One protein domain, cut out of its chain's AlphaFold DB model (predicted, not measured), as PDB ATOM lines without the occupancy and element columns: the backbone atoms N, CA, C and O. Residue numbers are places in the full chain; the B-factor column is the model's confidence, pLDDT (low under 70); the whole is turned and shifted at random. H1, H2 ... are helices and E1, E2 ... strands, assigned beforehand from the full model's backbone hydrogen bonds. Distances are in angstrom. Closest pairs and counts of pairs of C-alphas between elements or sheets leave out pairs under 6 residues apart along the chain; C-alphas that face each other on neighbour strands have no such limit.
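Overview. This is residues 116 to 180 of the 180 residues of an uncharacterized protein of Parcubacteria group bacterium GW2011_GWC2_40_31 (UniProt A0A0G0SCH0). A small hairpin of two strands, E1 and E2, sits beside the longer helix H2, with E2 the nearer strand; the short helix H1 lies at one end of the body, and residues 172 to 180 stick out at the other end as a free tail. The printed part has 65 residues, with two named strands followed by two named helices in the order E1, E2, H1, H2; the sheet's order is E1 - E2, antiparallel. The class is mixed, helices and strands, though under half of the residues, 26 of 65, are in named elements. The whole is loose, with a radius of gyration of the C-alphas of 14.7 A, and spans 48 by 20 by 20 A, the tail adding to the length.

Arrangement. Begin with the hairpin of E1, residues 123 to 126, and E2, residues 131 to 134, whose directions stand at 146 degrees, antiparallel. Look for N 124 and O 133, 2.8 A apart, and N 131 and O 126, 3.0 A apart, both within hydrogen-bond range. Next find H2, residues 155 to 165: its closest C-alpha pair with E2 is that of Arg 163 and Leu 132, 6.2 A apart. E1 and H2 are apart. H1, residues 143 to 149, only just touches H2, with 3 pairs of C-alphas within 8 A; the closest are those of Ala 144 and Phe 155, 7.0 A apart. Their lines are about perpendicular, at 87 degrees. E1 and H1 are apart. In H1 and H2 every O i to N i+4 pair is within hydrogen-bond range.

Along the chain. Find C-alpha 123 at (23.178, 49.437, -26.083), where E1 begins; it runs 9.6 A to C-alpha 126. After the tight link, E2 runs 9.9 A from C-alpha 131 to C-alpha 134. A short link of 8 residues leads to H1, 10.0 A from C-alpha 143 to C-alpha 149. After another tight link, start at C-alpha 155, at (22.727, 37.902, -25.937), and go 15.4 A along H2 to C-alpha 165 at (31.473, 46.529, -35.302).

Size, cuts and confidence. The two C-alphas farthest apart are those of Asn 149 and Val 180, 49.5 A. Residues 172 to 180 stand free; without them the body of 56 residues spans 35 by 19 by 14 A. The stretch from 166 to 180 holds no named element, and Val 180 is the chain's last residue. The printed part has no cut, and no link between named elements is long. The mean pLDDT of the printed part is 82.9; residues 167 to 180 are under 70.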
ATOM      1  N   LYS A 116      13.718  49.382 -17.768       98.44
ATOM      2  CA  LYS A 116      14.544  48.200 -18.038       98.44
ATOM      3  C   LYS A 116      14.014  47.461 -19.276       98.44
ATOM      4  O   LYS A 116      12.827  47.150 -19.348       98.44
ATOM      5  N   GLN A 117      14.901  47.136 -20.214       98.25
ATOM      6  CA  GLN A 117      14.579  46.384 -21.430       98.25
ATOM      7  C   GLN A 117      14.274  44.903 -21.139       98.25
ATOM      8  O   GLN A 117      14.705  44.337 -20.127       98.25
ATOM      9  N   ILE A 118      13.522  44.261 -22.036       98.31
ATOM     10  CA  ILE A 118      13.038  42.877 -21.906       98.31
ATOM     11  C   ILE A 118      13.946  41.902 -22.664       98.31
ATOM     12  O   ILE A 118      14.209  40.800 -22.158       98.31
ATOM     13  N   TYR A 119      14.427  42.301 -23.846       98.56
ATOM     14  CA  TYR A 119      15.178  41.443 -24.769       98.56
ATOM     15  C   TYR A 119      16.669  41.794 -24.870       98.56
ATOM     16  O   TYR A 119      17.441  41.014 -25.435       98.56
ATOM     17  N   GLY A 120      17.102  42.914 -24.283       98.00
ATOM     18  CA  GLY A 120      18.509  43.318 -24.252       98.00
ATOM     19  C   GLY A 120      19.039  43.729 -25.626       98.00
ATOM     20  O   GLY A 120      20.143  43.339 -26.002       98.00
ATOM     21  N   THR A 121      18.230  44.420 -26.427       97.94
ATOM     22  CA  THR A 121      18.594  44.795 -27.803       97.94
ATOM     23  C   THR A 121      19.251  46.170 -27.914       97.94
ATOM     24  O   THR A 121      19.972  46.405 -28.881       97.94
ATOM     25  N   GLN A 122      19.049  47.059 -26.936       97.50
ATOM     26  CA  GLN A 122      19.603  48.412 -26.943       97.50
ATOM     27  C   GLN A 122      20.892  48.491 -26.120       97.50
ATOM     28  O   GLN A 122      21.000  47.948 -25.010       97.50
ATOM     29  N   PHE A 123      21.856  49.230 -26.659       95.81
ATOM     30  CA  PHE A 123      23.178  49.437 -26.083       95.81
ATOM     31  C   PHE A 123      23.509  50.926 -26.069       95.81
ATOM     32  O   PHE A 123      23.018  51.686 -26.903       95.81
ATOM     33  N   ARG A 124      24.364  51.322 -25.133       92.94
ATOM     34  CA  ARG A 124      25.000  52.635 -25.087       92.94
ATOM     35  C   ARG A 124      26.505  52.464 -25.139       92.94
ATOM     36  O   ARG A 124      27.045  51.442 -24.707       92.94
ATOM     37  N   TYR A 125      27.164  53.470 -25.678       89.19
ATOM     38  CA  TYR A 125      28.605  53.578 -25.625       89.19
ATOM     39  C   TYR A 125      28.979  54.398 -24.388       89.19
ATOM     40  O   TYR A 125      28.488  55.510 -24.228       89.19
ATOM     41  N   GLU A 126      29.793  53.828 -23.505       86.81
ATOM     42  CA  GLU A 126      30.383  54.542 -22.372       86.81
ATOM     43  C   GLU A 126      31.784  54.997 -22.781       86.81
ATOM     44  O   GLU A 126      32.671  54.164 -22.981       86.81
ATOM     45  N   SER A 127      31.950  56.310 -22.959       83.12
ATOM     46  CA  SER A 127      33.183  56.939 -23.451       83.12
ATOM     47  C   SER A 127      34.359  56.727 -22.505       83.12
ATOM     48  O   SER A 127      35.425  56.330 -22.966       83.12
ATOM     49  N   GLU A 128      34.148  56.907 -21.201       83.31
ATOM     50  CA  GLU A 128      35.173  56.755 -20.155       83.31
ATOM     51  C   GLU A 128      35.818  55.368 -20.173       83.31
ATOM     52  O   GLU A 128      37.034  55.224 -20.098       83.31
ATOM     53  N   GLN A 129      34.998  54.330 -20.335       79.12
ATOM     54  CA  GLN A 129      35.463  52.942 -20.360       79.12
ATOM     55  C   GLN A 129      35.748  52.446 -21.778       79.12
ATOM     56  O   GLN A 129      36.124  51.286 -21.954       79.12
ATOM     57  N   ASN A 130      35.525  53.293 -22.791       81.06
ATOM     58  CA  ASN A 130      35.573  52.935 -24.204       81.06
ATOM     59  C   ASN A 130      34.854  51.592 -24.456       81.06
ATOM     60  O   ASN A 130      35.402  50.672 -25.064       81.06
ATOM     61  N   LEU A 131      33.638  51.441 -23.916       85.19
ATOM     62  CA  LEU A 131      32.944  50.155 -23.873       85.19
ATOM     63  C   LEU A 131      31.487  50.277 -24.304       85.19
ATOM     64  O   LEU A 131      30.726  51.110 -23.821       85.19
ATOM     65  N   LEU A 132      31.061  49.360 -25.175       90.06
ATOM     66  CA  LEU A 132      29.650  49.177 -25.487       90.06
ATOM     67  C   LEU A 132      28.990  48.317 -24.398       90.06
ATOM     68  O   LEU A 132      29.308  47.122 -24.254       90.06
ATOM     69  N   LYS A 133      28.058  48.918 -23.652       93.12
ATOM     70  CA  LYS A 133      27.287  48.263 -22.586       93.12
ATOM     71  C   LYS A 133      25.790  48.238 -22.908       93.12
ATOM     72  O   LYS A 133      25.261  49.186 -23.489       93.12
ATOM     73  N   PRO A 134      25.071  47.167 -22.538       95.81
ATOM     74  CA  PRO A 134      23.619  47.148 -22.658       95.81
ATOM     75  C   PRO A 134      22.975  48.151 -21.687       95.81
ATOM     76  O   PRO A 134      23.484  48.412 -20.592       95.81
ATOM     77  N   TYR A 135      21.799  48.665 -22.043       97.31
ATOM     78  CA  TYR A 135      20.894  49.240 -21.041       97.31
ATOM     79  C   TYR A 135      20.422  48.173 -20.044       97.31
ATOM     80  O   TYR A 135      20.520  46.972 -20.313       97.31
ATOM     81  N   LEU A 136      19.915  48.600 -18.884       97.69
ATOM     82  CA  LEU A 136      19.474  47.686 -17.827       97.69
ATOM     83  C   LEU A 136      18.415  46.706 -18.342       97.69
ATOM     84  O   LEU A 136      17.457  47.105 -18.997       97.69
ATOM     85  N   ILE A 137      18.579  45.424 -18.020       98.31
ATOM     86  CA  ILE A 137      17.684  44.340 -18.442       98.31
ATOM     87  C   ILE A 137      16.852  43.915 -17.235       98.31
ATOM     88  O   ILE A 137      17.413  43.671 -16.168       98.31
ATOM     89  N   ARG A 138      15.526  43.827 -17.399       95.12
ATOM     90  CA  ARG A 138      14.578  43.576 -16.298       95.12
ATOM     91  C   ARG A 138      14.846  42.256 -15.576       95.12
ATOM     92  O   ARG A 138      14.836  42.222 -14.356       95.12
ATOM     93  N   ASP A 139      15.083  41.194 -16.336       96.19
ATOM     94  CA  ASP A 139      15.271  39.838 -15.820       96.19
ATOM     95  C   ASP A 139      16.327  39.121 -16.664       96.19
ATOM     96  O   ASP A 139      16.053  38.646 -17.766       96.19
ATOM     97  N   LYS A 140      17.565  39.081 -16.171       96.25
ATOM     98  CA  LYS A 140      18.674  38.455 -16.899       96.25
ATOM     99  C   LYS A 140      18.550  36.927 -16.941       96.25
ATOM    100  O   LYS A 140      18.957  36.342 -17.941       96.25
ATOM    101  N   LYS A 141      17.946  36.299 -15.920       97.19
ATOM    102  CA  LYS A 141      17.842  34.834 -15.794       97.19
ATOM    103  C   LYS A 141      17.028  34.234 -16.943       97.19
ATOM    104  O   LYS A 141      17.483  33.300 -17.593       97.19
ATOM    105  N   ASN A 142      15.883  34.830 -17.292       97.44
ATOM    106  CA  ASN A 142      15.052  34.328 -18.401       97.44
ATOM    107  C   ASN A 142      15.316  35.020 -19.755       97.44
ATOM    108  O   ASN A 142      14.529  34.873 -20.698       97.44
ATOM    109  N   LEU A 143      16.405  35.787 -19.884       98.19
ATOM    110  CA  LEU A 143      16.722  36.529 -21.107       98.19
ATOM    111  C   LEU A 143      16.931  35.602 -22.310       98.19
ATOM    112  O   LEU A 143      16.394  35.870 -23.386       98.19
ATOM    113  N   ALA A 144      17.676  34.508 -22.131       98.12
ATOM    114  CA  ALA A 144      17.973  33.562 -23.205       98.12
ATOM    115  C   ALA A 144      16.690  32.955 -23.798       98.12
ATOM    116  O   ALA A 144      16.504  32.983 -25.015       98.12
ATOM    117  N   ARG A 145      15.756  32.517 -22.938       98.12
ATOM    118  CA  ARG A 145      14.442  31.991 -23.345       98.12
ATOM    119  C   ARG A 145      13.641  33.019 -24.145       98.12
ATOM    120  O   ARG A 145      13.160  32.713 -25.232       98.12
ATOM    121  N   ARG A 146      13.541  34.263 -23.654       98.06
ATOM    122  CA  ARG A 146      12.813  35.334 -24.365       98.06
ATOM    123  C   ARG A 146      13.429  35.659 -25.723       98.06
ATOM    124  O   ARG A 146      12.689  35.874 -26.678       98.06
ATOM    125  N   ARG A 147      14.762  35.685 -25.817       98.50
ATOM    126  CA  ARG A 147      15.474  35.929 -27.079       98.50
ATOM    127  C   ARG A 147      15.234  34.805 -28.084       98.50
ATOM    128  O   ARG A 147      14.830  35.107 -29.203       98.50
ATOM    129  N   LYS A 148      15.357  33.540 -27.666       98.25
ATOM    130  CA  LYS A 148      15.054  32.373 -28.514       98.25
ATOM    131  C   LYS A 148      13.623  32.435 -29.060       98.25
ATOM    132  O   LYS A 148      13.433  32.373 -30.269       98.25
ATOM    133  N   ASN A 149      12.634  32.681 -28.198       97.69
ATOM    134  CA  ASN A 149      11.220  32.762 -28.599       97.69
ATOM    135  C   ASN A 149      10.917  33.933 -29.553       97.69
ATOM    136  O   ASN A 149       9.959  33.876 -30.325       97.69
ATOM    137  N   ALA A 150      11.720  34.999 -29.504       97.62
ATOM    138  CA  ALA A 150      11.616  36.146 -30.403       97.62
ATOM    139  C   ALA A 150      12.416  35.981 -31.711       97.62
ATOM    140  O   ALA A 150      12.401  36.893 -32.535       97.62
ATOM    141  N   GLY A 151      13.126  34.863 -31.909       97.44
ATOM    142  CA  GLY A 151      14.013  34.670 -33.063       97.44
ATOM    143  C   GLY A 151      15.274  35.542 -33.014       97.44
ATOM    144  O   GLY A 151      15.828  35.913 -34.048       97.44
ATOM    145  N   LEU A 152      15.710  35.930 -31.812       97.94
ATOM    146  CA  LEU A 152      16.953  36.666 -31.591       97.94
ATOM    147  C   LEU A 152      18.105  35.692 -31.329       97.94
ATOM    148  O   LEU A 152      17.960  34.731 -30.577       97.94
ATOM    149  N   GLU A 153      19.283  36.016 -31.864       96.50
ATOM    150  CA  GLU A 153      20.540  35.355 -31.491       96.50
ATOM    151  C   GLU A 153      20.803  35.469 -29.974       96.50
ATOM    152  O   GLU A 153      20.227  36.329 -29.292       96.50
ATOM    153  N   SER A 154      21.704  34.655 -29.418       97.50
ATOM    154  CA  SER A 154      22.034  34.743 -27.989       97.50
ATOM    155  C   SER A 154      22.561  36.138 -27.618       97.50
ATOM    156  O   SER A 154      23.157  36.848 -28.433       97.50
ATOM    157  N   PHE A 155      22.313  36.568 -26.380       97.31
ATOM    158  CA  PHE A 155      22.727  37.902 -25.937       97.31
ATOM    159  C   PHE A 155      24.249  38.087 -26.051       97.31
ATOM    160  O   PHE A 155      24.709  39.118 -26.541       97.31
ATOM    161  N   THR A 156      25.017  37.063 -25.671       95.25
ATOM    162  CA  THR A 156      26.483  37.061 -25.725       95.25
ATOM    163  C   THR A 156      27.010  37.186 -27.154       95.25
ATOM    164  O   THR A 156      27.905  37.997 -27.395       95.25
ATOM    165  N   VAL A 157      26.433  36.450 -28.114       95.88
ATOM    166  CA  VAL A 157      26.849  36.519 -29.527       95.88
ATOM    167  C   VAL A 157      26.534  37.897 -30.115       95.88
ATOM    168  O   VAL A 157      27.435  38.540 -30.658       95.88
ATOM    169  N   ASN A 158      25.320  38.420 -29.894       95.38
ATOM    170  CA  ASN A 158      24.948  39.776 -30.319       95.38
ATOM    171  C   ASN A 158      25.899  40.834 -29.740       95.38
ATOM    172  O   ASN A 158      26.398  41.692 -30.462       95.38
ATOM    173  N   MET A 159      26.175  40.769 -28.435       93.81
ATOM    174  CA  MET A 159      27.057  41.723 -27.760       93.81
ATOM    175  C   MET A 159      28.484  41.670 -28.319       93.81
ATOM    176  O   MET A 159      29.077  42.722 -28.568       93.81
ATOM    177  N   LYS A 160      29.029  40.468 -28.558       92.12
ATOM    178  CA  LYS A 160      30.355  40.290 -29.171       92.12
ATOM    179  C   LYS A 160      30.389  40.898 -30.575       92.12
ATOM    180  O   LYS A 160      31.287  41.683 -30.871       92.12
ATOM    181  N   ARG A 161      29.380  40.611 -31.403       92.62
ATOM    182  CA  ARG A 161      29.244  41.159 -32.762       92.62
ATOM    183  C   ARG A 161      29.161  42.687 -32.762       92.62
ATOM    184  O   ARG A 161      29.871  43.339 -33.519       92.62
ATOM    185  N   LEU A 162      28.345  43.272 -31.884       90.19
ATOM    186  CA  LEU A 162      28.220  44.727 -31.779       90.19
ATOM    187  C   LEU A 162      29.538  45.388 -31.357       90.19
ATOM    188  O   LEU A 162      29.926  46.386 -31.959       90.19
ATOM    189  N   ARG A 163      30.262  44.816 -30.385       88.25
ATOM    190  CA  ARG A 163      31.579  45.317 -29.943       88.25
ATOM    191  C   ARG A 163      32.641  45.258 -31.043       88.25
ATOM    192  O   ARG A 163      33.454  46.173 -31.148       88.25
ATOM    193  N   LEU A 164      32.615  44.222 -31.882       86.19
ATOM    194  CA  LEU A 164      33.488  44.134 -33.056       86.19
ATOM    195  C   LEU A 164      33.183  45.254 -34.062       86.19
ATOM    196  O   LEU A 164      34.107  45.919 -34.528       86.19
ATOM    197  N   ASN A 165      31.901  45.517 -34.331       80.06
ATOM    198  CA  ASN A 165      31.473  46.529 -35.302       80.06
ATOM    199  C   ASN A 165      31.850  47.963 -34.908       80.06
ATOM    200  O   ASN A 165      32.123  48.779 -35.782       80.06
ATOM    201  N   VAL A 166      31.893  48.275 -33.611       73.81
ATOM    202  CA  VAL A 166      32.330  49.594 -33.119       73.81
ATOM    203  C   VAL A 166      33.857  49.711 -32.965       73.81
ATOM    204  O   VAL A 166      34.350  50.696 -32.426       73.81
ATOM    205  N   GLY A 167      34.633  48.723 -33.431       64.19
ATOM    206  CA  GLY A 167      36.101  48.772 -33.427       64.19
ATOM    207  C   GLY A 167      36.757  48.564 -32.055       64.19
ATOM    208  O   GLY A 167      37.970  48.738 -31.925       64.19
ATOM    209  N   LEU A 168      35.996  48.144 -31.039       56.12
ATOM    210  CA  LEU A 168      36.454  48.071 -29.645       56.12
ATOM    211  C   LEU A 168      37.456  46.944 -29.343       56.12
ATOM    212  O   LEU A 168      38.033  46.925 -28.264       56.12
ATOM    213  N   ASN A 169      37.740  46.058 -30.301       48.00
ATOM    214  CA  ASN A 169      38.756  45.010 -30.139       48.00
ATOM    215  C   ASN A 169      40.131  45.344 -30.743       48.00
ATOM    216  O   ASN A 169      41.074  44.588 -30.520       48.00
ATOM    217  N   LYS A 170      40.300  46.451 -31.485       44.16
ATOM    218  CA  LYS A 170      41.608  46.777 -32.098       44.16
ATOM    219  C   LYS A 170      42.557  47.564 -31.185       44.16
ATOM    220  O   LYS A 170      43.754  47.570 -31.450       44.16
ATOM    221  N   LYS A 171      42.070  48.190 -30.106       42.41
ATOM    222  CA  LYS A 171      42.915  48.991 -29.194       42.41
ATOM    223  C   LYS A 171      43.415  48.244 -27.948       42.41
ATOM    224  O   LYS A 171      44.449  48.632 -27.419       42.41
ATOM    225  N   ASN A 172      42.787  47.134 -27.543       39.62
ATOM    226  CA  ASN A 172      43.231  46.367 -26.364       39.62
ATOM    227  C   ASN A 172      44.408  45.411 -26.622       39.62
ATOM    228  O   ASN A 172      44.982  44.907 -25.668       39.62
ATOM    229  N   LYS A 173      44.826  45.194 -27.877       38.53
ATOM    230  CA  LYS A 173      46.045  44.416 -28.174       38.53
ATOM    231  C   LYS A 173      47.347  45.224 -28.086       38.53
ATOM    232  O   LYS A 173      48.410  44.627 -28.118       38.53
ATOM    233  N   ARG A 174      47.290  46.559 -27.973       40.56
ATOM    234  CA  ARG A 174      48.493  47.418 -27.924       40.56
ATOM    235  C   ARG A 174      48.931  47.830 -26.514       40.56
ATOM    236  O   ARG A 174      49.938  48.512 -26.399       40.56
ATOM    237  N   LYS A 175      48.196  47.448 -25.463       40.53
ATOM    238  CA  LYS A 175      48.552  47.777 -24.068       40.53
ATOM    239  C   LYS A 175      49.130  46.613 -23.250       40.53
ATOM    240  O   LYS A 175      49.583  46.869 -22.151       40.53
ATOM    241  N   ASN A 176      49.195  45.393 -23.796       37.75
ATOM    242  CA  ASN A 176      49.761  44.220 -23.103       37.75
ATOM    243  C   ASN A 176      51.050  43.684 -23.763       37.75
ATOM    244  O   ASN A 176      51.329  42.495 -23.684       37.75
ATOM    245  N   ILE A 177      51.811  44.534 -24.460       45.47
ATOM    246  CA  ILE A 177      53.145  44.182 -24.979       45.47
ATOM    247  C   ILE A 177      54.091  45.350 -24.689       45.47
ATOM    248  O   ILE A 177      54.543  46.032 -25.602       45.47
ATOM    249  N   LYS A 178      54.272  45.660 -23.405       41.50
ATOM    250  CA  LYS A 178      55.398  46.422 -22.847       41.50
ATOM    251  C   LYS A 178      55.456  46.087 -21.361       41.50
ATOM    252  O   LYS A 178      54.870  46.807 -20.571       41.50
ATOM    253  N   GLU A 179      56.034  44.931 -21.067       39.38
ATOM    254  CA  GLU A 179      56.654  44.520 -19.799       39.38
ATOM    255  C   GLU A 179      56.931  43.022 -19.945       39.38
ATOM    256  O   GLU A 179      56.017  42.209 -19.820       39.38
ATOM    257  N   VAL A 180      58.129  42.722 -20.451       37.62
ATOM    258  CA  VAL A 180      59.157  41.766 -19.993       37.62
ATOM    259  C   VAL A 180      60.371  42.046 -20.876       37.62
ATOM    260  O   VAL A 180      60.177  42.136 -22.112       37.62
TER     261      VAL A 180